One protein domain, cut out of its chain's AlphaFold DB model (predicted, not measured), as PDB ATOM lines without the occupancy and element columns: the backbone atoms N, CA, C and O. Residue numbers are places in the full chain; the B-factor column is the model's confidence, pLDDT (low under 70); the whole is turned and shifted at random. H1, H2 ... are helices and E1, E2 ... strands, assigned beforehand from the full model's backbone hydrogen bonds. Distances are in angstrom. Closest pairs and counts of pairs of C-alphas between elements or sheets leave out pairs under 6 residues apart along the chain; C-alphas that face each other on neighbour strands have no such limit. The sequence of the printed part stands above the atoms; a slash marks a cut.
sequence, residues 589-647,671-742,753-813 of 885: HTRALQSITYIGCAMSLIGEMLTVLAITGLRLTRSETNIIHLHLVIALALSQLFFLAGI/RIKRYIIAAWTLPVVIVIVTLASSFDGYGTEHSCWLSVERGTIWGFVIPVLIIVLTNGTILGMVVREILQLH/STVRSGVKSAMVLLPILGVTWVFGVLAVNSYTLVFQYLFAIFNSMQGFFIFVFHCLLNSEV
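This is residues 589 to 647, 671 to 742 and 753 to 813 of the 885 residues of the protein "Predicted protein" of Nematostella vectensis (UniProt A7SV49). Long helices running roughly lengthwise make a loose ring, H2, H3, H4, H5 and H8, with H1 packed outside H2 and H8, and with the small strand hairpin E1 and E2 at one end. H3 is the loosest part of the ring, and the helical hairpin H6 and H7 bridges from H4 to H1. The printed part has 192 residues with eight named helices and two named strands, in the order H1 H2 H3 E1 E2 H4 H5 H6 H7 H8; the sheet E1 - E2 is antiparallel and the class is mostly helix. The whole is compact, with a radius of gyration of the C-alphas of 18.3 A and spans of 54 by 38 by 37 A.

Find C-alpha 698 at (-6.070, 12.443, 63.851), where E1 begins, residues 698 to 700; E2 follows at residues 703 to 706. Before them look for H3, residues 671 to 693, 34.2 A long, and after them H4, residues 714 to 740, 38.2 A. The longest helix, H1, residues 589 to 617, starts at C-alpha 589 at (-18.696, -6.058, 75.347) and spans 41.0 A; H2, residues 624 to 646, spans 33.1 A. Then come H5, residues 753 to 769, 24.6 A, H6, residues 771 to 778, H7, residues 785 to 796, and H8, residues 798 to 808, ending at C-alpha 808 at (-4.341, -26.372, 53.368).

Start at the hairpin E1 and E2, antiparallel at 136 degrees, where N 699 and O 705 are 2.9 A apart, within hydrogen-bond range. H3 only just touches H4, with 3 pairs of C-alphas within 8 A, the closest those of Thr 690 and Gly 715 at 6.3 A. H4 touches H5, opposite ways at a shallow tilt of 15 degrees, closest at the C-alphas of Ile 738 and Val 755, 6.8 A. H5 touches H8 with residues 764 to 768 alone, closest at the C-alphas of Val 764 and Phe 805, 6.3 A. H1, H2 and H8 form a bundle, up and down, each running against the one before it; the closest C-alphas of H1 and H8 are those of Ser 604 and Phe 800, 4.3 A. In the hairpin H6 and H7, the closest C-alphas are those of Phe 775 and Phe 791, 5.3 A. H2 and H4 are apart. In H1, H2, H6, H7 and H8 every O i to N i+4 pair is within hydrogen-bond range; H3 has 16 of 19, H4 22 of 23 and H5 11 of 13.

The C-alphas farthest apart, those of Glu 701 and His 742, are 56.4 A apart. Residues 648 to 670 are not printed, with 37.2 A from C-alpha 647 to C-alpha 671, nor are residues 743 to 752, with 14.0 A from C-alpha 742 to C-alpha 753. Of the links that are printed whole, none is long. Mean pLDDT of the printed part is 72.8; 65 residues are under 70, among them 753 to 771.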
ATOM      1  N   HIS A 589     -18.846  -6.205  76.794       70.38
ATOM      2  CA  HIS A 589     -18.696  -6.058  75.347       70.38
ATOM      3  C   HIS A 589     -17.306  -5.556  74.948       70.38
ATOM      4  O   HIS A 589     -16.689  -6.137  74.054       70.38
ATOM      5  N   THR A 590     -16.768  -4.562  75.659       65.00
ATOM      6  CA  THR A 590     -15.409  -4.046  75.429       65.00
ATOM      7  C   THR A 590     -14.354  -5.131  75.665       65.00
ATOM      8  O   THR A 590     -13.509  -5.384  74.802       65.00
ATOM      9  N   ARG A 591     -14.445  -5.863  76.783       73.81
ATOM     10  CA  ARG A 591     -13.546  -6.994  77.085       73.81
ATOM     11  C   ARG A 591     -13.700  -8.144  76.085       73.81
ATOM     12  O   ARG A 591     -12.707  -8.780  75.720       73.81
ATOM     13  N   ALA A 592     -14.921  -8.413  75.620       77.00
ATOM     14  CA  ALA A 592     -15.192  -9.434  74.612       77.00
ATOM     15  C   ALA A 592     -14.588  -9.065  73.248       77.00
ATOM     16  O   ALA A 592     -13.897  -9.890  72.655       77.00
ATOM     17  N   LEU A 593     -14.781  -7.832  72.773       73.06
ATOM     18  CA  LEU A 593     -14.200  -7.342  71.517       73.06
ATOM     19  C   LEU A 593     -12.667  -7.327  71.569       73.06
ATOM     20  O   LEU A 593     -12.019  -7.758  70.612       73.06
ATOM     21  N   GLN A 594     -12.076  -6.927  72.699       75.44
ATOM     22  CA  GLN A 594     -10.626  -7.007  72.912       75.44
ATOM     23  C   GLN A 594     -10.123  -8.452  72.846       75.44
ATOM     24  O   GLN A 594      -9.158  -8.741  72.141       75.44
ATOM     25  N   SER A 595     -10.801  -9.379  73.524       81.44
ATOM     26  CA  SER A 595     -10.427 -10.796  73.545       81.44
ATOM     27  C   SER A 595     -10.539 -11.444  72.161       81.44
ATOM     28  O   SER A 595      -9.613 -12.133  71.733       81.44
ATOM     29  N   ILE A 596     -11.622 -11.171  71.426       84.25
ATOM     30  CA  ILE A 596     -11.801 -11.610  70.032       84.25
ATOM     31  C   ILE A 596     -10.648 -11.103  69.165       84.25
ATOM     32  O   ILE A 596     -10.054 -11.877  68.419       84.25
ATOM     33  N   THR A 597     -10.296  -9.827  69.308       82.94
ATOM     34  CA  THR A 597      -9.232  -9.191  68.528       82.94
ATOM     35  C   THR A 597      -7.863  -9.810  68.820       82.94
ATOM     36  O   THR A 597      -7.158 -10.190  67.889       82.94
ATOM     37  N   TYR A 598      -7.490  -9.980  70.094       82.12
ATOM     38  CA  TYR A 598      -6.200 -10.575  70.464       82.12
ATOM     39  C   TYR A 598      -6.081 -12.039  70.032       82.12
ATOM     40  O   TYR A 598      -5.069 -12.424  69.445       82.12
ATOM     41  N   ILE A 599      -7.111 -12.853  70.290       88.62
ATOM     42  CA  ILE A 599      -7.114 -14.276  69.929       88.62
ATOM     43  C   ILE A 599      -7.109 -14.433  68.404       88.62
ATOM     44  O   ILE A 599      -6.323 -15.216  67.869       88.62
ATOM     45  N   GLY A 600      -7.943 -13.663  67.698       86.19
ATOM     46  CA  GLY A 600      -8.022 -13.659  66.240       86.19
ATOM     47  C   GLY A 600      -6.690 -13.290  65.593       86.19
ATOM     48  O   GLY A 600      -6.146 -14.090  64.830       86.19
ATOM     49  N   CYS A 601      -6.107 -12.146  65.971       85.31
ATOM     50  CA  CYS A 601      -4.823 -11.692  65.434       85.31
ATOM     51  C   CYS A 601      -3.683 -12.677  65.750       85.31
ATOM     52  O   CYS A 601      -2.837 -12.924  64.895       85.31
ATOM     53  N   ALA A 602      -3.661 -13.302  66.934       88.12
ATOM     54  CA  ALA A 602      -2.656 -14.316  67.260       88.12
ATOM     55  C   ALA A 602      -2.762 -15.552  66.346       88.12
ATOM     56  O   ALA A 602      -1.756 -16.012  65.800       88.12
ATOM     57  N   MET A 603      -3.976 -16.074  66.131       89.88
ATOM     58  CA  MET A 603      -4.204 -17.189  65.200       89.88
ATOM     59  C   MET A 603      -3.851 -16.811  63.757       89.88
ATOM     60  O   MET A 603      -3.283 -17.623  63.022       89.88
ATOM     61  N   SER A 604      -4.169 -15.580  63.362       89.69
ATOM     62  CA  SER A 604      -3.885 -15.030  62.042       89.69
ATOM     63  C   SER A 604      -2.380 -14.929  61.780       89.69
ATOM     64  O   SER A 604      -1.905 -15.516  60.810       89.69
ATOM     65  N   LEU A 605      -1.609 -14.348  62.705       88.94
ATOM     66  CA  LEU A 605      -0.146 -14.270  62.618       88.94
ATOM     67  C   LEU A 605       0.513 -15.656  62.531       88.94
ATOM     68  O   LEU A 605       1.456 -15.851  61.761       88.94
ATOM     69  N   ILE A 606       0.009 -16.651  63.273       90.94
ATOM     70  CA  ILE A 606       0.489 -18.040  63.167       90.94
ATOM     71  C   ILE A 606       0.197 -18.605  61.768       90.94
ATOM     72  O   ILE A 606       1.081 -19.199  61.146       90.94
ATOM     73  N   GLY A 607      -1.018 -18.409  61.247       88.44
ATOM     74  CA  GLY A 607      -1.402 -18.851  59.903       88.44
ATOM     75  C   GLY A 607      -0.568 -18.194  58.800       88.44
ATOM     76  O   GLY A 607      -0.099 -18.867  57.876       88.44
ATOM     77  N   GLU A 608      -0.317 -16.895  58.913       87.94
ATOM     78  CA  GLU A 608       0.520 -16.125  57.994       87.94
ATOM     79  C   GLU A 608       1.971 -16.620  58.023       87.94
ATOM     80  O   GLU A 608       2.545 -16.906  56.969       87.94
ATOM     81  N   MET A 609       2.537 -16.847  59.214       88.69
ATOM     82  CA  MET A 609       3.870 -17.438  59.374       88.69
ATOM     83  C   MET A 609       3.969 -18.818  58.720       88.69
ATOM     84  O   MET A 609       4.896 -19.080  57.948       88.69
ATOM     85  N   LEU A 610       2.996 -19.701  58.965       87.38
ATOM     86  CA  LEU A 610       2.947 -21.023  58.334       87.38
ATOM     87  C   LEU A 610       2.800 -20.927  56.809       87.38
ATOM     88  O   LEU A 610       3.389 -21.732  56.087       87.38
ATOM     89  N   THR A 611       2.075 -19.928  56.309       85.69
ATOM     90  CA  THR A 611       1.917 -19.665  54.872       85.69
ATOM     91  C   THR A 611       3.229 -19.221  54.233       85.69
ATOM     92  O   THR A 611       3.633 -19.780  53.209       85.69
ATOM     93  N   VAL A 612       3.946 -18.282  54.855       85.19
ATOM     94  CA  VAL A 612       5.274 -17.843  54.398       85.19
ATOM     95  C   VAL A 612       6.246 -19.021  54.382       85.19
ATOM     96  O   VAL A 612       6.928 -19.244  53.378       85.19
ATOM     97  N   LEU A 613       6.278 -19.822  55.453       84.75
ATOM     98  CA  LEU A 613       7.128 -21.012  55.552       84.75
ATOM     99  C   LEU A 613       6.769 -22.075  54.508       84.75
ATOM    100  O   LEU A 613       7.665 -22.681  53.920       84.75
ATOM    101  N   ALA A 614       5.482 -22.286  54.226       82.88
ATOM    102  CA  ALA A 614       5.039 -23.220  53.199       82.88
ATOM    103  C   ALA A 614       5.468 -22.756  51.798       82.88
ATOM    104  O   ALA A 614       6.053 -23.537  51.048       82.88
ATOM    105  N   ILE A 615       5.246 -21.485  51.447       80.25
ATOM    106  CA  ILE A 615       5.575 -20.948  50.117       80.25
ATOM    107  C   ILE A 615       7.093 -20.925  49.886       80.25
ATOM    108  O   ILE A 615       7.573 -21.396  48.849       80.25
ATOM    109  N   THR A 616       7.862 -20.416  50.852       80.56
ATOM    110  CA  THR A 616       9.328 -20.310  50.756       80.56
ATOM    111  C   THR A 616      10.004 -21.676  50.891       80.56
ATOM    112  O   THR A 616      10.826 -22.057  50.054       80.56
ATOM    113  N   GLY A 617       9.604 -22.468  51.888       77.69
ATOM    114  CA  GLY A 617      10.169 -23.778  52.191       77.69
ATOM    115  C   GLY A 617       9.879 -24.824  51.117       77.69
ATOM    116  O   GLY A 617      10.750 -25.639  50.811       77.69
ATOM    117  N   LEU A 618       8.700 -24.804  50.487       79.00
ATOM    118  CA  LEU A 618       8.377 -25.683  49.353       79.00
ATOM    119  C   LEU A 618       8.877 -25.131  48.002       79.00
ATOM    120  O   LEU A 618       8.630 -25.755  46.973       79.00
ATOM    121  N   ARG A 619       9.610 -24.003  47.999       72.25
ATOM    122  CA  ARG A 619      10.137 -23.317  46.799       72.25
ATOM    123  C   ARG A 619       9.054 -23.017  45.755       72.25
ATOM    124  O   ARG A 619       9.287 -23.097  44.550       72.25
ATOM    125  N   LEU A 620       7.862 -22.653  46.222       70.12
ATOM    126  CA  LEU A 620       6.700 -22.345  45.385       70.12
ATOM    127  C   LEU A 620       6.724 -20.909  44.830       70.12
ATOM    128  O   LEU A 620       5.816 -20.520  44.095       70.12
ATOM    129  N   THR A 621       7.785 -20.145  45.113       63.84
ATOM    130  CA  THR A 621       8.036 -18.762  44.660       63.84
ATOM    131  C   THR A 621       8.282 -18.614  43.156       63.84
ATOM    132  O   THR A 621       8.519 -17.512  42.681       63.84
ATOM    133  N   ARG A 622       8.225 -19.705  42.381       65.12
ATOM    134  CA  ARG A 622       8.320 -19.665  40.911       65.12
ATOM    135  C   ARG A 622       7.033 -19.198  40.224       65.12
ATOM    136  O   ARG A 622       7.092 -18.812  39.065       65.12
ATOM    137  N   SER A 623       5.890 -19.258  40.908       70.56
ATOM    138  CA  SER A 623       4.608 -18.776  40.380       70.56
ATOM    139  C   SER A 623       4.406 -17.303  40.729       70.56
ATOM    140  O   SER A 623       4.501 -16.936  41.902       70.56
ATOM    141  N   GLU A 624       4.070 -16.477  39.734       65.88
ATOM    142  CA  GLU A 624       3.758 -15.050  39.915       65.88
ATOM    143  C   GLU A 624       2.622 -14.844  40.931       65.88
ATOM    144  O   GLU A 624       2.700 -13.971  41.793       65.88
ATOM    145  N   THR A 625       1.617 -15.722  40.918       69.50
ATOM    146  CA  THR A 625       0.503 -15.722  41.877       69.50
ATOM    147  C   THR A 625       0.985 -15.949  43.313       69.50
ATOM    148  O   THR A 625       0.553 -15.257  44.231       69.50
ATOM    149  N   ASN A 626       1.936 -16.865  43.525       70.81
ATOM    150  CA  ASN A 626       2.486 -17.131  44.858       70.81
ATOM    151  C   ASN A 626       3.373 -15.985  45.362       70.81
ATOM    152  O   ASN A 626       3.448 -15.776  46.569       70.81
ATOM    153  N   ILE A 627       4.018 -15.234  44.462       70.56
ATOM    154  CA  ILE A 627       4.756 -14.011  44.813       70.56
ATOM    155  C   ILE A 627       3.772 -12.934  45.285       70.56
ATOM    156  O   ILE A 627       3.973 -12.357  46.350       70.56
ATOM    157  N   ILE A 628       2.674 -12.710  44.556       71.38
ATOM    158  CA  ILE A 628       1.630 -11.747  44.951       71.38
ATOM    159  C   ILE A 628       1.032 -12.122  46.316       71.38
ATOM    160  O   ILE A 628       0.928 -11.265  47.193       71.38
ATOM    161  N   HIS A 629       0.706 -13.399  46.540       72.38
ATOM    162  CA  HIS A 629       0.202 -13.860  47.838       72.38
ATOM    163  C   HIS A 629       1.229 -13.723  48.961       72.38
ATOM    164  O   HIS A 629       0.858 -13.352  50.069       72.38
ATOM    165  N   LEU A 630       2.513 -13.968  48.688       75.56
ATOM    166  CA  LEU A 630       3.580 -13.754  49.664       75.56
ATOM    167  C   LEU A 630       3.651 -12.280  50.094       75.56
ATOM    168  O   LEU A 630       3.729 -12.000  51.286       75.56
ATOM    169  N   HIS A 631       3.562 -11.345  49.144       73.69
ATOM    170  CA  HIS A 631       3.527  -9.912  49.447       73.69
ATOM    171  C   HIS A 631       2.273  -9.508  50.229       73.69
ATOM    172  O   HIS A 631       2.384  -8.749  51.189       73.69
ATOM    173  N   LEU A 632       1.104 -10.040  49.860       76.12
ATOM    174  CA  LEU A 632      -0.152  -9.788  50.568       76.12
ATOM    175  C   LEU A 632      -0.092 -10.280  52.023       76.12
ATOM    176  O   LEU A 632      -0.448  -9.539  52.932       76.12
ATOM    177  N   VAL A 633       0.406 -11.499  52.251       81.31
ATOM    178  CA  VAL A 633       0.536 -12.100  53.589       81.31
ATOM    179  C   VAL A 633       1.516 -11.317  54.461       81.31
ATOM    180  O   VAL A 633       1.223 -11.057  55.621       81.31
ATOM    181  N   ILE A 634       2.657 -10.892  53.909       77.94
ATOM    182  CA  ILE A 634       3.630 -10.075  54.649       77.94
ATOM    183  C   ILE A 634       3.038  -8.702  54.999       77.94
ATOM    184  O   ILE A 634       3.225  -8.226  56.117       77.94
ATOM    185  N   ALA A 635       2.311  -8.070  54.074       73.25
ATOM    186  CA  ALA A 635       1.667  -6.781  54.324       73.25
ATOM    187  C   ALA A 635       0.595  -6.876  55.426       73.25
ATOM    188  O   ALA A 635       0.560  -6.024  56.312       73.25
ATOM    189  N   LEU A 636      -0.230  -7.929  55.410       77.31
ATOM    190  CA  LEU A 636      -1.245  -8.176  56.439       77.31
ATOM    191  C   LEU A 636      -0.621  -8.471  57.810       77.31
ATOM    192  O   LEU A 636      -1.050  -7.871  58.798       77.31
ATOM    193  N   ALA A 637       0.439  -9.284  57.861       80.06
ATOM    194  CA  ALA A 637       1.168  -9.575  59.096       80.06
ATOM    195  C   ALA A 637       1.747  -8.307  59.731       80.06
ATOM    196  O   ALA A 637       1.591  -8.064  60.927       80.06
ATOM    197  N   LEU A 638       2.377  -7.451  58.921       73.75
ATOM    198  CA  LEU A 638       2.907  -6.173  59.386       73.75
ATOM    199  C   LEU A 638       1.788  -5.246  59.869       73.75
ATOM    200  O   LEU A 638       1.922  -4.654  60.935       73.75
ATOM    201  N   SER A 639       0.678  -5.154  59.132       72.19
ATOM    202  CA  SER A 639      -0.480  -4.347  59.529       72.19
ATOM    203  C   SER A 639      -1.059  -4.795  60.875       72.19
ATOM    204  O   SER A 639      -1.372  -3.950  61.710       72.19
ATOM    205  N   GLN A 640      -1.174  -6.104  61.119       77.06
ATOM    206  CA  GLN A 640      -1.661  -6.645  62.393       77.06
ATOM    207  C   GLN A 640      -0.666  -6.409  63.535       77.06
ATOM    208  O   GLN A 640      -1.081  -6.052  64.636       77.06
ATOM    209  N   LEU A 641       0.640  -6.540  63.284       77.38
ATOM    210  CA  LEU A 641       1.676  -6.218  64.271       77.38
ATOM    211  C   LEU A 641       1.680  -4.729  64.636       77.38
ATOM    212  O   LEU A 641       1.793  -4.401  65.813       77.38
ATOM    213  N   PHE A 642       1.515  -3.833  63.658       68.00
ATOM    214  CA  PHE A 642       1.344  -2.397  63.898       68.00
ATOM    215  C   PHE A 642       0.083  -2.105  64.705       68.00
ATOM    216  O   PHE A 642       0.139  -1.346  65.667       68.00
ATOM    217  N   PHE A 643      -1.036  -2.721  64.327       67.81
ATOM    218  CA  PHE A 643      -2.306  -2.563  65.022       67.81
ATOM    219  C   PHE A 643      -2.196  -3.008  66.488       67.81
ATOM    220  O   PHE A 643      -2.511  -2.233  67.383       67.81
ATOM    221  N   LEU A 644      -1.638  -4.197  66.753       71.06
ATOM    222  CA  LEU A 644      -1.399  -4.698  68.112       71.06
ATOM    223  C   LEU A 644      -0.392  -3.844  68.895       71.06
ATOM    224  O   LEU A 644      -0.579  -3.630  70.087       71.06
ATOM    225  N   ALA A 645       0.659  -3.341  68.243       65.06
ATOM    226  CA  ALA A 645       1.625  -2.441  68.870       65.06
ATOM    227  C   ALA A 645       1.030  -1.059  69.187       65.06
ATOM    228  O   ALA A 645       1.551  -0.379  70.064       65.06
ATOM    229  N   GLY A 646      -0.022  -0.641  68.475       55.59
ATOM    230  CA  GLY A 646      -0.748   0.606  68.707       55.59
ATOM    231  C   GLY A 646      -1.765   0.531  69.848       55.59
ATOM    232  O   GLY A 646      -2.033   1.554  70.477       55.59
ATOM    233  N   ILE A 647      -2.295  -0.659  70.164       58.62
ATOM    234  CA  ILE A 647      -3.208  -0.855  71.301       58.62
ATOM    235  C   ILE A 647      -2.421  -0.635  72.607       58.62
ATOM    236  O   ILE A 647      -1.695  -1.509  73.072       58.62
ATOM    237  N   ARG A 671       8.688  -5.496  36.053       58.81
ATOM    238  CA  ARG A 671       7.246  -5.232  35.842       58.81
ATOM    239  C   ARG A 671       6.463  -5.192  37.157       58.81
ATOM    240  O   ARG A 671       5.620  -4.319  37.324       58.81
ATOM    241  N   ILE A 672       6.801  -6.078  38.093       58.47
ATOM    242  CA  ILE A 672       6.175  -6.175  39.418       58.47
ATOM    243  C   ILE A 672       6.561  -4.972  40.294       58.47
ATOM    244  O   ILE A 672       5.705  -4.434  40.991       58.47
ATOM    245  N   LYS A 673       7.797  -4.459  40.165       64.75
ATOM    246  CA  LYS A 673       8.246  -3.232  40.850       64.75
ATOM    247  C   LYS A 673       7.301  -2.040  40.638       64.75
ATOM    248  O   LYS A 673       7.009  -1.337  41.596       64.75
ATOM    249  N   ARG A 674       6.781  -1.830  39.420       67.19
ATOM    250  CA  ARG A 674       5.874  -0.702  39.124       67.19
ATOM    251  C   ARG A 674       4.526  -0.817  39.839       67.19
ATOM    252  O   ARG A 674       4.071   0.167  40.409       67.19
ATOM    253  N   TYR A 675       3.923  -2.006  39.852       62.88
ATOM    254  CA  TYR A 675       2.663  -2.241  40.566       62.88
ATOM    255  C   TYR A 675       2.830  -2.110  42.081       62.88
ATOM    256  O   TYR A 675       1.972  -1.533  42.740       62.88
ATOM    257  N   ILE A 676       3.962  -2.572  42.621       62.84
ATOM    258  CA  ILE A 676       4.288  -2.415  44.042       62.84
ATOM    259  C   ILE A 676       4.456  -0.931  44.392       62.84
ATOM    260  O   ILE A 676       3.825  -0.460  45.330       62.84
ATOM    261  N   ILE A 677       5.236  -0.163  43.620       70.88
ATOM    262  CA  ILE A 677       5.421   1.280  43.864       70.88
ATOM    263  C   ILE A 677       4.078   2.024  43.812       70.88
ATOM    264  O   ILE A 677       3.794   2.833  44.694       70.88
ATOM    265  N   ALA A 678       3.221   1.727  42.831       70.00
ATOM    266  CA  ALA A 678       1.890   2.331  42.733       70.00
ATOM    267  C   ALA A 678       0.997   1.993  43.945       70.00
ATOM    268  O   ALA A 678       0.326   2.872  44.482       70.00
ATOM    269  N   ALA A 679       1.030   0.745  44.421       64.12
ATOM    270  CA  ALA A 679       0.231   0.295  45.562       64.12
ATOM    271  C   ALA A 679       0.633   0.954  46.895       64.12
ATOM    272  O   ALA A 679      -0.222   1.138  47.754       64.12
ATOM    273  N   TRP A 680       1.904   1.334  47.067       70.56
ATOM    274  CA  TRP A 680       2.391   2.007  48.282       70.56
ATOM    275  C   TRP A 680       2.311   3.534  48.216       70.56
ATOM    276  O   TRP A 680       2.095   4.182  49.236       70.56
ATOM    277  N   THR A 681       2.468   4.122  47.030       76.56
ATOM    278  CA  THR A 681       2.431   5.585  46.859       76.56
ATOM    279  C   THR A 681       1.033   6.155  47.065       76.56
ATOM    280  O   THR A 681       0.895   7.199  47.698       76.56
ATOM    281  N   LEU A 682      -0.008   5.461  46.601       77.12
ATOM    282  CA  LEU A 682      -1.383   5.947  46.705       77.12
ATOM    283  C   LEU A 682      -1.863   6.126  48.169       77.12
ATOM    284  O   LEU A 682      -2.324   7.222  48.488       77.12
ATOM    285  N   PRO A 683      -1.707   5.151  49.093       79.62
ATOM    286  CA  PRO A 683      -2.048   5.348  50.507       79.62
ATOM    287  C   PRO A 683      -1.234   6.451  51.193       79.62
ATOM    288  O   PRO A 683      -1.782   7.202  51.995       79.62
ATOM    289  N   VAL A 684       0.056   6.584  50.864       80.94
ATOM    290  CA  VAL A 684       0.923   7.631  51.434       80.94
ATOM    291  C   VAL A 684       0.436   9.022  51.035       80.94
ATOM    292  O   VAL A 684       0.357   9.903  51.885       80.94
ATOM    293  N   VAL A 685       0.063   9.216  49.767       86.06
ATOM    294  CA  VAL A 685      -0.484  10.496  49.293       86.06
ATOM    295  C   VAL A 685      -1.788  10.831  50.012       86.06
ATOM    296  O   VAL A 685      -1.937  11.961  50.468       86.06
ATOM    297  N   ILE A 686      -2.697   9.860  50.169       85.06
ATOM    298  CA  ILE A 686      -3.962  10.066  50.889       85.06
ATOM    299  C   ILE A 686      -3.684  10.534  52.320       85.06
ATOM    300  O   ILE A 686      -4.213  11.567  52.713       85.06
ATOM    301  N   VAL A 687      -2.802   9.840  53.050       85.25
ATOM    302  CA  VAL A 687      -2.454  10.186  54.439       85.25
ATOM    303  C   VAL A 687      -1.786  11.560  54.544       85.25
ATOM    304  O   VAL A 687      -2.084  12.305  55.471       85.25
ATOM    305  N   ILE A 688      -0.902  11.927  53.609       86.31
ATOM    306  CA  ILE A 688      -0.264  13.254  53.601       86.31
ATOM    307  C   ILE A 688      -1.304  14.353  53.379       86.31
ATOM    308  O   ILE A 688      -1.280  15.362  54.079       86.31
ATOM    309  N   VAL A 689      -2.223  14.160  52.429       86.88
ATOM    310  CA  VAL A 689      -3.279  15.137  52.135       86.88
ATOM    311  C   VAL A 689      -4.212  15.293  53.330       86.88
ATOM    312  O   VAL A 689      -4.469  16.420  53.742       86.88
ATOM    313  N   THR A 690      -4.670  14.193  53.930       84.62
ATOM    314  CA  THR A 690      -5.578  14.237  55.084       84.62
ATOM    315  C   THR A 690      -4.912  14.835  56.318       84.62
ATOM    316  O   THR A 690      -5.540  15.634  57.010       84.62
ATOM    317  N   LEU A 691      -3.635  14.516  56.565       82.81
ATOM    318  CA  LEU A 691      -2.851  15.098  57.656       82.81
ATOM    319  C   LEU A 691      -2.623  16.602  57.452       82.81
ATOM    320  O   LEU A 691      -2.715  17.363  58.410       82.81
ATOM    321  N   ALA A 692      -2.367  17.038  56.214       84.50
ATOM    322  CA  ALA A 692      -2.207  18.451  55.880       84.50
ATOM    323  C   ALA A 692      -3.528  19.234  55.971       84.50
ATOM    324  O   ALA A 692      -3.518  20.403  56.341       84.50
ATOM    325  N   SER A 693      -4.661  18.604  55.640       83.19
ATOM    326  CA  SER A 693      -5.974  19.260  55.658       83.19
ATOM    327  C   SER A 693      -6.668  19.252  57.023       83.19
ATOM    328  O   SER A 693      -7.522  20.094  57.272       83.19
ATOM    329  N   SER A 694      -6.379  18.272  57.885       78.19
ATOM    330  CA  SER A 694      -7.128  18.034  59.126       78.19
ATOM    331  C   SER A 694      -6.251  17.330  60.167       78.19
ATOM    332  O   SER A 694      -6.499  16.185  60.546       78.19
ATOM    333  N   PHE A 695      -5.196  18.015  60.618       78.00
ATOM    334  CA  PHE A 695      -4.265  17.484  61.619       78.00
ATOM    335  C   PHE A 695      -4.979  17.124  62.931       78.00
ATOM    336  O   PHE A 695      -4.849  16.005  63.417       78.00
ATOM    337  N   ASP A 696      -5.840  18.015  63.429       70.81
ATOM    338  CA  ASP A 696      -6.604  17.815  64.671       70.81
ATOM    339  C   ASP A 696      -7.729  16.767  64.550       70.81
ATOM    340  O   ASP A 696      -8.476  16.532  65.496       70.81
ATOM    341  N   GLY A 697      -7.917  16.179  63.364       67.62
ATOM    342  CA  GLY A 697      -8.821  15.051  63.137       67.62
ATOM    343  C   GLY A 697      -8.158  13.684  63.337       67.62
ATOM    344  O   GLY A 697      -8.845  12.661  63.265       67.62
ATOM    345  N   TYR A 698      -6.837  13.650  63.555       71.94
ATOM    346  CA  TYR A 698      -6.070  12.443  63.851       71.94
ATOM    347  C   TYR A 698      -5.942  12.236  65.362       71.94
ATOM    348  O   TYR A 698      -5.156  12.903  66.029       71.94
ATOM    349  N   GLY A 699      -6.655  11.237  65.882       58.47
ATOM    350  CA  GLY A 699      -6.689  10.928  67.305       58.47
ATOM    351  C   GLY A 699      -7.855  11.608  68.021       58.47
ATOM    352  O   GLY A 699      -8.292  12.700  67.677       58.47
ATOM    353  N   THR A 700      -8.366  10.914  69.027       53.31
ATOM    354  CA  THR A 700      -9.365  11.380  69.995       53.31
ATOM    355  C   THR A 700      -8.790  11.164  71.394       53.31
ATOM    356  O   THR A 700      -7.827  10.405  71.542       53.31
ATOM    357  N   GLU A 701      -9.373  11.769  72.430       50.25
ATOM    358  CA  GLU A 701      -8.884  11.619  73.814       50.25
ATOM    359  C   GLU A 701      -8.853  10.155  74.306       50.25
ATOM    360  O   GLU A 701      -8.110   9.825  75.232       50.25
ATOM    361  N   HIS A 702      -9.609   9.253  73.666       44.16
ATOM    362  CA  HIS A 702      -9.734   7.845  74.065       44.16
ATOM    363  C   HIS A 702      -9.244   6.838  73.017       44.16
ATOM    364  O   HIS A 702      -9.152   5.643  73.300       44.16
ATOM    365  N   SER A 703      -8.926   7.273  71.798       52.59
ATOM    366  CA  SER A 703      -8.493   6.382  70.718       52.59
ATOM    367  C   SER A 703      -7.639   7.104  69.686       52.59
ATOM    368  O   SER A 703      -8.019   8.149  69.162       52.59
ATOM    369  N   CYS A 704      -6.517   6.495  69.306       65.19
ATOM    370  CA  CYS A 704      -5.662   6.961  68.214       65.19
ATOM    371  C   CYS A 704      -6.266   6.586  66.845       65.19
ATOM    372  O   CYS A 704      -5.710   5.760  66.120       65.19
ATOM    373  N   TRP A 705      -7.432   7.152  66.515       67.62
ATOM    374  CA  TRP A 705      -8.175   6.900  65.274       67.62
ATOM    375  C   TRP A 705      -8.693   8.198  64.626       67.62
ATOM    376  O   TRP A 705      -8.639   9.263  65.236       67.62
ATOM    377  N   LEU A 706      -9.161   8.119  63.374       70.81
ATOM    378  CA  LEU A 706      -9.704   9.257  62.619       70.81
ATOM    379  C   LEU A 706     -11.064   9.703  63.184       70.81
ATOM    380  O   LEU A 706     -11.958   8.875  63.360       70.81
ATOM    381  N   SER A 707     -11.235  11.008  63.407       69.44
ATOM    382  CA  SER A 707     -12.483  11.598  63.911       69.44
ATOM    383  C   SER A 707     -13.633  11.500  62.894       69.44
ATOM    384  O   SER A 707     -13.474  11.827  61.711       69.44
ATOM    385  N   VAL A 708     -14.810  11.070  63.369       69.44
ATOM    386  CA  VAL A 708     -16.064  11.039  62.592       69.44
ATOM    387  C   VAL A 708     -16.738  12.413  62.583       69.44
ATOM    388  O   VAL A 708     -17.184  12.861  61.530       69.44
ATOM    389  N   GLU A 709     -16.751  13.107  63.723       62.59
ATOM    390  CA  GLU A 709     -17.414  14.410  63.906       62.59
ATOM    391  C   GLU A 709     -16.859  15.492  62.979       62.59
ATOM    392  O   GLU A 709     -17.600  16.309  62.440       62.59
ATOM    393  N   ARG A 710     -15.543  15.467  62.751       66.00
ATOM    394  CA  ARG A 710     -14.844  16.438  61.899       66.00
ATOM    395  C   ARG A 710     -14.787  16.023  60.424       66.00
ATOM    396  O   ARG A 710     -14.171  16.711  59.619       66.00
ATOM    397  N   GLY A 711     -15.387  14.885  60.060       73.44
ATOM    398  CA  GLY A 711     -15.405  14.372  58.686       73.44
ATOM    399  C   GLY A 711     -14.077  13.788  58.182       73.44
ATOM    400  O   GLY A 711     -14.024  13.292  57.056       73.44
ATOM    401  N   THR A 712     -13.015  13.771  58.996       81.56
ATOM    402  CA  THR A 712     -11.681  13.251  58.632       81.56
ATOM    403  C   THR A 712     -11.713  11.759  58.270       81.56
ATOM    404  O   THR A 712     -10.939  11.301  57.427       81.56
ATOM    405  N   ILE A 713     -12.664  11.001  58.832       79.25
ATOM    406  CA  ILE A 713     -12.907   9.582  58.524       79.25
ATOM    407  C   ILE A 713     -13.129   9.297  57.024       79.25
ATOM    408  O   ILE A 713     -12.779   8.218  56.535       79.25
ATOM    409  N   TRP A 714     -13.647  10.261  56.254       82.75
ATOM    410  CA  TRP A 714     -13.922  10.080  54.823       82.75
ATOM    411  C   TRP A 714     -12.662   9.886  53.976       82.75
ATOM    412  O   TRP A 714     -12.727   9.203  52.951       82.75
ATOM    413  N   GLY A 715     -11.506  10.380  54.435       81.81
ATOM    414  CA  GLY A 715     -10.211  10.114  53.799       81.81
ATOM    415  C   GLY A 715      -9.854   8.623  53.747       81.81
ATOM    416  O   GLY A 715      -9.126   8.188  52.860       81.81
ATOM    417  N   PHE A 716     -10.425   7.826  54.652       79.12
ATOM    418  CA  PHE A 716     -10.291   6.373  54.681       79.12
ATOM    419  C   PHE A 716     -11.477   5.650  54.024       79.12
ATOM    420  O   PHE A 716     -11.280   4.724  53.234       79.12
ATOM    421  N   VAL A 717     -12.712   6.078  54.308       80.19
ATOM    422  CA  VAL A 717     -13.933   5.395  53.839       80.19
ATOM    423  C   VAL A 717     -14.084   5.448  52.314       80.19
ATOM    424  O   VAL A 717     -14.457   4.444  51.707       80.19
ATOM    425  N   ILE A 718     -13.759   6.577  51.671       83.06
ATOM    426  CA  ILE A 718     -13.904   6.739  50.213       83.06
ATOM    427  C   ILE A 718     -13.042   5.719  49.437       83.06
ATOM    428  O   ILE A 718     -13.600   4.990  48.611       83.06
ATOM    429  N   PRO A 719     -11.722   5.585  49.698       81.19
ATOM    430  CA  PRO A 719     -10.903   4.541  49.080       81.19
ATOM    431  C   PRO A 719     -11.448   3.120  49.275       81.19
ATOM    432  O   PRO A 719     -11.451   2.329  48.330       81.19
ATOM    433  N   VAL A 720     -11.943   2.795  50.475       75.56
ATOM    434  CA  VAL A 720     -12.501   1.467  50.785       75.56
ATOM    435  C   VAL A 720     -13.748   1.182  49.945       75.56
ATOM    436  O   VAL A 720     -13.851   0.105  49.359       75.56
ATOM    437  N   LEU A 721     -14.663   2.148  49.812       80.25
ATOM    438  CA  LEU A 721     -15.862   1.996  48.981       80.25
ATOM    439  C   LEU A 721     -15.515   1.755  47.503       80.25
ATOM    440  O   LEU A 721     -16.120   0.893  46.868       80.25
ATOM    441  N   ILE A 722     -14.501   2.442  46.968       81.19
ATOM    442  CA  ILE A 722     -14.029   2.242  45.584       81.19
ATOM    443  C   ILE A 722     -13.480   0.819  45.388       81.19
ATOM    444  O   ILE A 722     -13.776   0.173  44.376       81.19
ATOM    445  N   ILE A 723     -12.710   0.305  46.353       75.19
ATOM    446  CA  ILE A 723     -12.163  -1.061  46.314       75.19
ATOM    447  C   ILE A 723     -13.290  -2.096  46.368       75.19
ATOM    448  O   ILE A 723     -13.305  -3.027  45.561       75.19
ATOM    449  N   VAL A 724     -14.250  -1.927  47.283       73.88
ATOM    450  CA  VAL A 724     -15.404  -2.829  47.425       73.88
ATOM    451  C   VAL A 724     -16.236  -2.850  46.143       73.88
ATOM    452  O   VAL A 724     -16.567  -3.932  45.658       73.88
ATOM    453  N   LEU A 725     -16.511  -1.687  45.545       80.69
ATOM    454  CA  LEU A 725     -17.227  -1.589  44.270       80.69
ATOM    455  C   LEU A 725     -16.465  -2.289  43.140       80.69
ATOM    456  O   LEU A 725     -17.037  -3.119  42.435       80.69
ATOM    457  N   THR A 726     -15.164  -2.024  43.003       74.62
ATOM    458  CA  THR A 726     -14.326  -2.642  41.964       74.62
ATOM    459  C   THR A 726     -14.300  -4.165  42.114       74.62
ATOM    460  O   THR A 726     -14.586  -4.888  41.159       74.62
ATOM    461  N   ASN A 727     -14.064  -4.677  43.323       67.94
ATOM    462  CA  ASN A 727     -14.077  -6.117  43.590       67.94
ATOM    463  C   ASN A 727     -15.462  -6.739  43.359       67.94
ATOM    464  O   ASN A 727     -15.552  -7.848  42.831       67.94
ATOM    465  N   GLY A 728     -16.535  -6.018  43.691       73.69
ATOM    466  CA  GLY A 728     -17.910  -6.422  43.406       73.69
ATOM    467  C   GLY A 728     -18.187  -6.555  41.908       73.69
ATOM    468  O   GLY A 728     -18.773  -7.551  41.484       73.69
ATOM    469  N   THR A 729     -17.708  -5.613  41.087       76.38
ATOM    470  CA  THR A 729     -17.850  -5.697  39.621       76.38
ATOM    471  C   THR A 729     -17.079  -6.877  39.033       76.38
ATOM    472  O   THR A 729     -17.640  -7.626  38.234       76.38
ATOM    473  N   ILE A 730     -15.840  -7.114  39.481       69.00
ATOM    474  CA  ILE A 730     -15.025  -8.262  39.053       69.00
ATOM    475  C   ILE A 730     -15.716  -9.573  39.435       69.00
ATOM    476  O   ILE A 730     -15.836 -10.477  38.608       69.00
ATOM    477  N   LEU A 731     -16.221  -9.677  40.666       67.44
ATOM    478  CA  LEU A 731     -16.960 -10.852  41.116       67.44
ATOM    479  C   LEU A 731     -18.236 -11.061  40.293       67.44
ATOM    480  O   LEU A 731     -18.507 -12.183  39.878       67.44
ATOM    481  N   GLY A 732     -18.992  -9.997  40.016       71.38
ATOM    482  CA  GLY A 732     -20.188 -10.049  39.176       71.38
ATOM    483  C   GLY A 732     -19.886 -10.531  37.757       71.38
ATOM    484  O   GLY A 732     -20.623 -11.359  37.225       71.38
ATOM    485  N   MET A 733     -18.769 -10.089  37.169       69.56
ATOM    486  CA  MET A 733     -18.287 -10.589  35.879       69.56
ATOM    487  C   MET A 733     -17.948 -12.081  35.942       69.56
ATOM    488  O   MET A 733     -18.400 -12.841  35.091       69.56
ATOM    489  N   VAL A 734     -17.217 -12.523  36.970       66.31
ATOM    490  CA  VAL A 734     -16.854 -13.939  37.156       66.31
ATOM    491  C   VAL A 734     -18.093 -14.813  37.364       66.31
ATOM    492  O   VAL A 734     -18.206 -15.874  36.758       66.31
ATOM    493  N   VAL A 735     -19.047 -14.373  38.188       66.12
ATOM    494  CA  VAL A 735     -20.303 -15.096  38.439       66.12
ATOM    495  C   VAL A 735     -21.160 -15.153  37.179       66.12
ATOM    496  O   VAL A 735     -21.693 -16.213  36.867       66.12
ATOM    497  N   ARG A 736     -21.266 -14.053  36.424       73.50
ATOM    498  CA  ARG A 736     -21.963 -14.034  35.133       73.50
ATOM    499  C   ARG A 736     -21.356 -15.050  34.170       73.50
ATOM    500  O   ARG A 736     -22.110 -15.812  33.575       73.50
ATOM    501  N   GLU A 737     -20.032 -15.107  34.076       70.12
ATOM    502  CA  GLU A 737     -19.335 -16.081  33.232       70.12
ATOM    503  C   GLU A 737     -19.612 -17.524  33.692       70.12
ATOM    504  O   GLU A 737     -19.849 -18.411  32.878       70.12
ATOM    505  N   ILE A 738     -19.682 -17.762  35.008       62.81
ATOM    506  CA  ILE A 738     -20.030 -19.071  35.590       62.81
ATOM    507  C   ILE A 738     -21.491 -19.459  35.307       62.81
ATOM    508  O   ILE A 738     -21.771 -20.620  35.006       62.81
ATOM    509  N   LEU A 739     -22.431 -18.515  35.393       65.31
ATOM    510  CA  LEU A 739     -23.851 -18.756  35.114       65.31
ATOM    511  C   LEU A 739     -24.109 -18.958  33.615       65.31
ATOM    512  O   LEU A 739     -24.959 -19.764  33.243       65.31
ATOM    513  N   GLN A 740     -23.336 -18.298  32.748       65.69
ATOM    514  CA  GLN A 740     -23.367 -18.516  31.298       65.69
ATOM    515  C   GLN A 740     -22.826 -19.895  30.887       65.69
ATOM    516  O   GLN A 740     -23.144 -20.375  29.804       65.69
ATOM    517  N   LEU A 741     -22.088 -20.583  31.765       58.44
ATOM    518  CA  LEU A 741     -21.663 -21.971  31.556       58.44
ATOM    519  C   LEU A 741     -22.765 -23.004  31.877       58.44
ATOM    520  O   LEU A 741     -22.561 -24.185  31.612       58.44
ATOM    521  N   HIS A 742     -23.930 -22.587  32.396       51.53
ATOM    522  CA  HIS A 742     -25.088 -23.452  32.687       51.53
ATOM    523  C   HIS A 742     -26.137 -23.530  31.554       51.53
ATOM    524  O   HIS A 742     -27.261 -23.975  31.786       51.53
ATOM    525  N   SER A 753     -13.893 -28.943  35.463       52.53
ATOM    526  CA  SER A 753     -12.665 -28.752  36.245       52.53
ATOM    527  C   SER A 753     -12.206 -27.285  36.277       52.53
ATOM    528  O   SER A 753     -11.807 -26.783  37.334       52.53
ATOM    529  N   THR A 754     -12.345 -26.563  35.159       48.41
ATOM    530  CA  THR A 754     -12.040 -25.129  35.046       48.41
ATOM    531  C   THR A 754     -13.042 -24.283  35.834       48.41
ATOM    532  O   THR A 754     -12.630 -23.396  36.580       48.41
ATOM    533  N   VAL A 755     -14.337 -24.621  35.777       52.25
ATOM    534  CA  VAL A 755     -15.398 -23.994  36.589       52.25
ATOM    535  C   VAL A 755     -15.172 -24.238  38.079       52.25
ATOM    536  O   VAL A 755     -15.225 -23.303  38.873       52.25
ATOM    537  N   ARG A 756     -14.832 -25.469  38.477       55.81
ATOM    538  CA  ARG A 756     -14.513 -25.809  39.873       55.81
ATOM    539  C   ARG A 756     -13.287 -25.049  40.387       55.81
ATOM    540  O   ARG A 756     -13.260 -24.668  41.555       55.81
ATOM    541  N   SER A 757     -12.293 -24.806  39.531       53.44
ATOM    542  CA  SER A 757     -11.121 -23.980  39.853       53.44
ATOM    543  C   SER A 757     -11.482 -22.491  39.985       53.44
ATOM    544  O   SER A 757     -11.036 -21.835  40.926       53.44
ATOM    545  N   GLY A 758     -12.357 -21.976  39.113       55.31
ATOM    546  CA  GLY A 758     -12.880 -20.605  39.171       55.31
ATOM    547  C   GLY A 758     -13.729 -20.332  40.418       55.31
ATOM    548  O   GLY A 758     -13.478 -19.360  41.127       55.31
ATOM    549  N   VAL A 759     -14.653 -21.239  40.760       58.59
ATOM    550  CA  VAL A 759     -15.455 -21.190  42.000       58.59
ATOM    551  C   VAL A 759     -14.556 -21.259  43.232       58.59
ATOM    552  O   VAL A 759     -14.729 -20.482  44.168       58.59
ATOM    553  N   LYS A 760     -13.539 -22.129  43.217       59.94
ATOM    554  CA  LYS A 760     -12.545 -22.206  44.290       59.94
ATOM    555  C   LYS A 760     -11.775 -20.893  44.440       59.94
ATOM    556  O   LYS A 760     -11.563 -20.467  45.562       59.94
ATOM    557  N   SER A 761     -11.399 -20.224  43.351       53.81
ATOM    558  CA  SER A 761     -10.728 -18.919  43.415       53.81
ATOM    559  C   SER A 761     -11.657 -17.803  43.917       53.81
ATOM    560  O   SER A 761     -11.230 -16.972  44.712       53.81
ATOM    561  N   ALA A 762     -12.930 -17.801  43.508       59.41
ATOM    562  CA  ALA A 762     -13.925 -16.812  43.933       59.41
ATOM    563  C   ALA A 762     -14.321 -16.962  45.414       59.41
ATOM    564  O   ALA A 762     -14.404 -15.965  46.125       59.41
ATOM    565  N   MET A 763     -14.480 -18.197  45.908       58.59
ATOM    566  CA  MET A 763     -14.733 -18.490  47.328       58.59
ATOM    567  C   MET A 763     -13.563 -18.105  48.240       58.59
ATOM    568  O   MET A 763     -13.766 -17.878  49.427       58.59
ATOM    569  N   VAL A 764     -12.349 -18.029  47.691       62.44
ATOM    570  CA  VAL A 764     -11.158 -17.559  48.406       62.44
ATOM    571  C   VAL A 764     -11.050 -16.033  48.356       62.44
ATOM    572  O   VAL A 764     -10.689 -15.419  49.351       62.44
ATOM    573  N   LEU A 765     -11.430 -15.400  47.242       59.72
ATOM    574  CA  LEU A 765     -11.356 -13.944  47.063       59.72
ATOM    575  C   LEU A 765     -12.450 -13.171  47.839       59.72
ATOM    576  O   LEU A 765     -12.197 -12.069  48.323       59.72
ATOM    577  N   LEU A 766     -13.644 -13.758  47.992       63.25
ATOM    578  CA  LEU A 766     -14.822 -13.159  48.649       63.25
ATOM    579  C   LEU A 766     -14.607 -12.798  50.139       63.25
ATOM    580  O   LEU A 766     -14.903 -11.659  50.516       63.25
ATOM    581  N   PRO A 767     -14.068 -13.698  50.991       53.00
ATOM    582  CA  PRO A 767     -13.814 -13.399  52.403       53.00
ATOM    583  C   PRO A 767     -12.607 -12.481  52.636       53.00
ATOM    584  O   PRO A 767     -12.569 -11.789  53.644       53.00
ATOM    585  N   ILE A 768     -11.618 -12.468  51.731       62.09
ATOM    586  CA  ILE A 768     -10.348 -11.748  51.941       62.09
ATOM    587  C   ILE A 768     -10.475 -10.248  51.614       62.09
ATOM    588  O   ILE A 768      -9.739  -9.455  52.197       62.09
ATOM    589  N   LEU A 769     -11.376  -9.840  50.707       63.47
ATOM    590  CA  LEU A 769     -11.393  -8.460  50.181       63.47
ATOM    591  C   LEU A 769     -12.760  -7.753  50.145       63.47
ATOM    592  O   LEU A 769     -12.777  -6.536  49.987       63.47
ATOM    593  N   GLY A 770     -13.892  -8.460  50.252       64.56
ATOM    594  CA  GLY A 770     -15.219  -7.853  50.049       64.56
ATOM    595  C   GLY A 770     -16.077  -7.767  51.308       64.56
ATOM    596  O   GLY A 770     -16.548  -6.695  51.675       64.56
ATOM    597  N   VAL A 771     -16.286  -8.898  51.981       66.50
ATOM    598  CA  VAL A 771     -17.311  -9.017  53.036       66.50
ATOM    599  C   VAL A 771     -16.902  -8.327  54.346       66.50
ATOM    600  O   VAL A 771     -17.736  -7.701  54.994       66.50
ATOM    601  N   THR A 772     -15.619  -8.372  54.715       73.19
ATOM    602  CA  THR A 772     -15.110  -7.723  55.937       73.19
ATOM    603  C   THR A 772     -15.238  -6.207  55.877       73.19
ATOM    604  O   THR A 772     -15.655  -5.584  56.847       73.19
ATOM    605  N   TRP A 773     -14.964  -5.616  54.716       74.00
ATOM    606  CA  TRP A 773     -15.041  -4.174  54.503       74.00
ATOM    607  C   TRP A 773     -16.478  -3.659  54.428       74.00
ATOM    608  O   TRP A 773     -16.747  -2.562  54.909       74.00
ATOM    609  N   VAL A 774     -17.420  -4.466  53.925       73.81
ATOM    610  CA  VAL A 774     -18.859  -4.159  54.015       73.81
ATOM    611  C   VAL A 774     -19.296  -4.072  55.478       73.81
ATOM    612  O   VAL A 774     -19.930  -3.093  55.865       73.81
ATOM    613  N   PHE A 775     -18.906  -5.038  56.318       76.50
ATOM    614  CA  PHE A 775     -19.184  -4.960  57.756       76.50
ATOM    615  C   PHE A 775     -18.437  -3.814  58.439       76.50
ATOM    616  O   PHE A 775     -19.005  -3.191  59.324       76.50
ATOM    617  N   GLY A 776     -17.220  -3.484  58.001       73.25
ATOM    618  CA  GLY A 776     -16.455  -2.343  58.510       73.25
ATOM    619  C   GLY A 776     -17.138  -0.997  58.262       73.25
ATOM    620  O   GLY A 776     -17.179  -0.171  59.164       73.25
ATOM    621  N   VAL A 777     -17.737  -0.791  57.083       70.19
ATOM    622  CA  VAL A 777     -18.529   0.420  56.783       70.19
ATOM    623  C   VAL A 777     -19.820   0.450  57.603       70.19
ATOM    624  O   VAL A 777     -20.169   1.488  58.156       70.19
ATOM    625  N   LEU A 778     -20.516  -0.685  57.727       71.31
ATOM    626  CA  LEU A 778     -21.734  -0.780  58.541       71.31
ATOM    627  C   LEU A 778     -21.450  -0.604  60.043       71.31
ATOM    628  O   LEU A 778     -22.290  -0.070  60.758       71.31
ATOM    629  N   ALA A 779     -20.255  -0.982  60.505       66.50
ATOM    630  CA  ALA A 779     -19.799  -0.824  61.885       66.50
ATOM    631  C   ALA A 779     -19.501   0.633  62.283       66.50
ATOM    632  O   ALA A 779     -19.406   0.912  63.478       66.50
ATOM    633  N   VAL A 780     -19.390   1.565  61.322       63.28
ATOM    634  CA  VAL A 780     -19.260   3.013  61.596       63.28
ATOM    635  C   VAL A 780     -20.530   3.569  62.256       63.28
ATOM    636  O   VAL A 780     -20.483   4.608  62.907       63.28
ATOM    637  N   ASN A 781     -21.665   2.871  62.135       61.81
ATOM    638  CA  ASN A 781     -22.895   3.244  62.819       61.81
ATOM    639  C   ASN A 781     -22.919   2.720  64.269       61.81
ATOM    640  O   ASN A 781     -23.036   1.511  64.508       61.81
ATOM    641  N   SER A 782     -22.892   3.653  65.224       54.34
ATOM    642  CA  SER A 782     -22.897   3.430  66.678       54.34
ATOM    643  C   SER A 782     -24.081   2.593  67.177       54.34
ATOM    644  O   SER A 782     -23.970   1.924  68.197       54.34
ATOM    645  N   TYR A 783     -25.200   2.567  66.446       55.53
ATOM    646  CA  TYR A 783     -26.408   1.830  66.838       55.53
ATOM    647  C   TYR A 783     -26.374   0.330  66.495       55.53
ATOM    648  O   TYR A 783     -27.333  -0.389  66.771       55.53
ATOM    649  N   THR A 784     -25.303  -0.173  65.866       66.25
ATOM    650  CA  THR A 784     -25.282  -1.532  65.298       66.25
ATOM    651  C   THR A 784     -24.155  -2.421  65.833       66.25
ATOM    652  O   THR A 784     -23.244  -2.837  65.118       66.25
ATOM    653  N   LEU A 785     -24.267  -2.801  67.110       72.25
ATOM    654  CA  LEU A 785     -23.294  -3.644  67.822       72.25
ATOM    655  C   LEU A 785     -22.943  -4.961  67.098       72.25
ATOM    656  O   LEU A 785     -21.791  -5.395  67.085       72.25
ATOM    657  N   VAL A 786     -23.919  -5.595  66.443       79.75
ATOM    658  CA  VAL A 786     -23.714  -6.862  65.719       79.75
ATOM    659  C   VAL A 786     -22.662  -6.723  64.612       79.75
ATOM    660  O   VAL A 786     -21.819  -7.608  64.453       79.75
ATOM    661  N   PHE A 787     -22.662  -5.613  63.867       76.94
ATOM    662  CA  PHE A 787     -21.709  -5.418  62.773       76.94
ATOM    663  C   PHE A 787     -20.290  -5.147  63.277       76.94
ATOM    664  O   PHE A 787     -19.341  -5.576  62.624       76.94
ATOM    665  N   GLN A 788     -20.130  -4.553  64.461       74.19
ATOM    666  CA  GLN A 788     -18.822  -4.380  65.103       74.19
ATOM    667  C   GLN A 788     -18.200  -5.728  65.498       74.19
ATOM    668  O   GLN A 788     -17.025  -5.969  65.221       74.19
ATOM    669  N   TYR A 789     -18.991  -6.650  66.062       82.69
ATOM    670  CA  TYR A 789     -18.539  -8.016  66.361       82.69
ATOM    671  C   TYR A 789     -18.164  -8.798  65.103       82.69
ATOM    672  O   TYR A 789     -17.103  -9.421  65.055       82.69
ATOM    673  N   LEU A 790     -19.014  -8.758  64.072       82.19
ATOM    674  CA  LEU A 790     -18.734  -9.428  62.802       82.19
ATOM    675  C   LEU A 790     -17.466  -8.863  62.157       82.19
ATOM    676  O   LEU A 790     -16.592  -9.629  61.750       82.19
ATOM    677  N   PHE A 791     -17.325  -7.538  62.124       79.81
ATOM    678  CA  PHE A 791     -16.121  -6.886  61.626       79.81
ATOM    679  C   PHE A 791     -14.878  -7.339  62.400       79.81
ATOM    680  O   PHE A 791     -13.929  -7.816  61.781       79.81
ATOM    681  N   ALA A 792     -14.897  -7.289  63.735       79.75
ATOM    682  CA  ALA A 792     -13.766  -7.694  64.567       79.75
ATOM    683  C   ALA A 792     -13.364  -9.165  64.353       79.75
ATOM    684  O   ALA A 792     -12.178  -9.458  64.195       79.75
ATOM    685  N   ILE A 793     -14.328 -10.091  64.288       83.88
ATOM    686  CA  ILE A 793     -14.068 -11.524  64.063       83.88
ATOM    687  C   ILE A 793     -13.431 -11.750  62.690       83.88
ATOM    688  O   ILE A 793     -12.354 -12.337  62.589       83.88
ATOM    689  N   PHE A 794     -14.071 -11.283  61.615       79.88
ATOM    690  CA  PHE A 794     -13.584 -11.578  60.270       79.88
ATOM    691  C   PHE A 794     -12.288 -10.830  59.933       79.88
ATOM    692  O   PHE A 794     -11.438 -11.386  59.236       79.88
ATOM    693  N   ASN A 795     -12.115  -9.605  60.436       77.75
ATOM    694  CA  ASN A 795     -10.907  -8.813  60.220       77.75
ATOM    695  C   ASN A 795      -9.707  -9.399  60.982       77.75
ATOM    696  O   ASN A 795      -8.627  -9.535  60.415       77.75
ATOM    697  N   SER A 796      -9.898  -9.828  62.236       82.81
ATOM    698  CA  SER A 796      -8.819 -10.445  63.023       82.81
ATOM    699  C   SER A 796      -8.452 -11.860  62.557       82.81
ATOM    700  O   SER A 796      -7.313 -12.269  62.739       82.81
ATOM    701  N   MET A 797      -9.365 -12.603  61.913       84.25
ATOM    702  CA  MET A 797      -9.115 -13.958  61.383       84.25
ATOM    703  C   MET A 797      -8.660 -13.999  59.912       84.25
ATOM    704  O   MET A 797      -8.478 -15.085  59.351       84.25
ATOM    705  N   GLN A 798      -8.473 -12.848  59.263       79.56
ATOM    706  CA  GLN A 798      -8.219 -12.766  57.822       79.56
ATOM    707  C   GLN A 798      -6.983 -13.577  57.381       79.56
ATOM    708  O   GLN A 798      -7.065 -14.357  56.429       79.56
ATOM    709  N   GLY A 799      -5.857 -13.469  58.094       81.56
ATOM    710  CA  GLY A 799      -4.634 -14.223  57.792       81.56
ATOM    711  C   GLY A 799      -4.755 -15.729  58.044       81.56
ATOM    712  O   GLY A 799      -4.194 -16.538  57.298       81.56
ATOM    713  N   PHE A 800      -5.577 -16.137  59.015       84.75
ATOM    714  CA  PHE A 800      -5.891 -17.550  59.242       84.75
ATOM    715  C   PHE A 800      -6.663 -18.149  58.058       84.75
ATOM    716  O   PHE A 800      -6.317 -19.231  57.573       84.75
ATOM    717  N   PHE A 801      -7.667 -17.439  57.532       81.38
ATOM    718  CA  PHE A 801      -8.387 -17.897  56.342       81.38
ATOM    719  C   PHE A 801      -7.478 -17.976  55.116       81.38
ATOM    720  O   PHE A 801      -7.574 -18.944  54.358       81.38
ATOM    721  N   ILE A 802      -6.540 -17.037  54.956       79.69
ATOM    722  CA  ILE A 802      -5.528 -17.114  53.894       79.69
ATOM    723  C   ILE A 802      -4.742 -18.425  53.994       79.69
ATOM    724  O   ILE A 802      -4.628 -19.133  52.995       79.69
ATOM    725  N   PHE A 803      -4.272 -18.812  55.181       83.50
ATOM    726  CA  PHE A 803      -3.580 -20.090  55.372       83.50
ATOM    727  C   PHE A 803      -4.450 -21.301  55.007       83.50
ATOM    728  O   PHE A 803      -4.016 -22.181  54.256       83.50
ATOM    729  N   VAL A 804      -5.692 -21.350  55.496       81.94
ATOM    730  CA  VAL A 804      -6.608 -22.465  55.211       81.94
ATOM    731  C   VAL A 804      -6.831 -22.604  53.706       81.94
ATOM    732  O   VAL A 804      -6.682 -23.693  53.149       81.94
ATOM    733  N   PHE A 805      -7.133 -21.510  53.019       77.06
ATOM    734  CA  PHE A 805      -7.494 -21.552  51.609       77.06
ATOM    735  C   PHE A 805      -6.292 -21.681  50.665       77.06
ATOM    736  O   PHE A 805      -6.331 -22.495  49.735       77.06
ATOM    737  N   HIS A 806      -5.215 -20.928  50.902       73.62
ATOM    738  CA  HIS A 806      -4.041 -20.913  50.026       73.62
ATOM    739  C   HIS A 806      -3.029 -22.017  50.320       73.62
ATOM    740  O   HIS A 806      -2.327 -22.413  49.389       73.62
ATOM    741  N   CYS A 807      -2.974 -22.546  51.546       77.19
ATOM    742  CA  CYS A 807      -2.054 -23.628  51.905       77.19
ATOM    743  C   CYS A 807      -2.768 -24.970  52.093       77.19
ATOM    744  O   CYS A 807      -2.441 -25.923  51.383       77.19
ATOM    745  N   LEU A 808      -3.740 -25.074  53.010       80.00
ATOM    746  CA  LEU A 808      -4.341 -26.372  53.368       80.00
ATOM    747  C   LEU A 808      -5.263 -26.931  52.276       80.00
ATOM    748  O   LEU A 808      -5.174 -28.104  51.906       80.00
ATOM    749  N   LEU A 809      -6.149 -26.090  51.741       75.19
ATOM    750  CA  LEU A 809      -7.131 -26.475  50.726       75.19
ATOM    751  C   LEU A 809      -6.578 -26.366  49.302       75.19
ATOM    752  O   LEU A 809      -7.209 -26.831  48.343       75.19
ATOM    753  N   ASN A 810      -5.386 -25.792  49.132       74.06
ATOM    754  CA  ASN A 810      -4.745 -25.689  47.834       74.06
ATOM    755  C   ASN A 810      -4.129 -27.031  47.420       74.06
ATOM    756  O   ASN A 810      -3.209 -27.564  48.042       74.06
ATOM    757  N   SER A 811      -4.637 -27.576  46.316       73.62
ATOM    758  CA  SER A 811      -4.194 -28.857  45.776       73.62
ATOM    759  C   SER A 811      -2.733 -28.829  45.336       73.62
ATOM    760  O   SER A 811      -2.058 -29.844  45.473       73.62
ATOM    761  N   GLU A 812      -2.232 -27.693  44.847       72.62
ATOM    762  CA  GLU A 812      -0.850 -27.562  44.380       72.62
ATOM    763  C   GLU A 812       0.141 -27.556  45.543       72.62
ATOM    764  O   GLU A 812       1.137 -28.284  45.515       72.62
ATOM    765  N   VAL A 813      -0.184 -26.827  46.616       74.31
ATOM    766  CA  VAL A 813       0.609 -26.821  47.854       74.31
ATOM    767  C   VAL A 813       0.607 -28.208  48.487       74.31
ATOM    768  O   VAL A 813       1.668 -28.744  48.809       74.31
TER     769      VAL A 813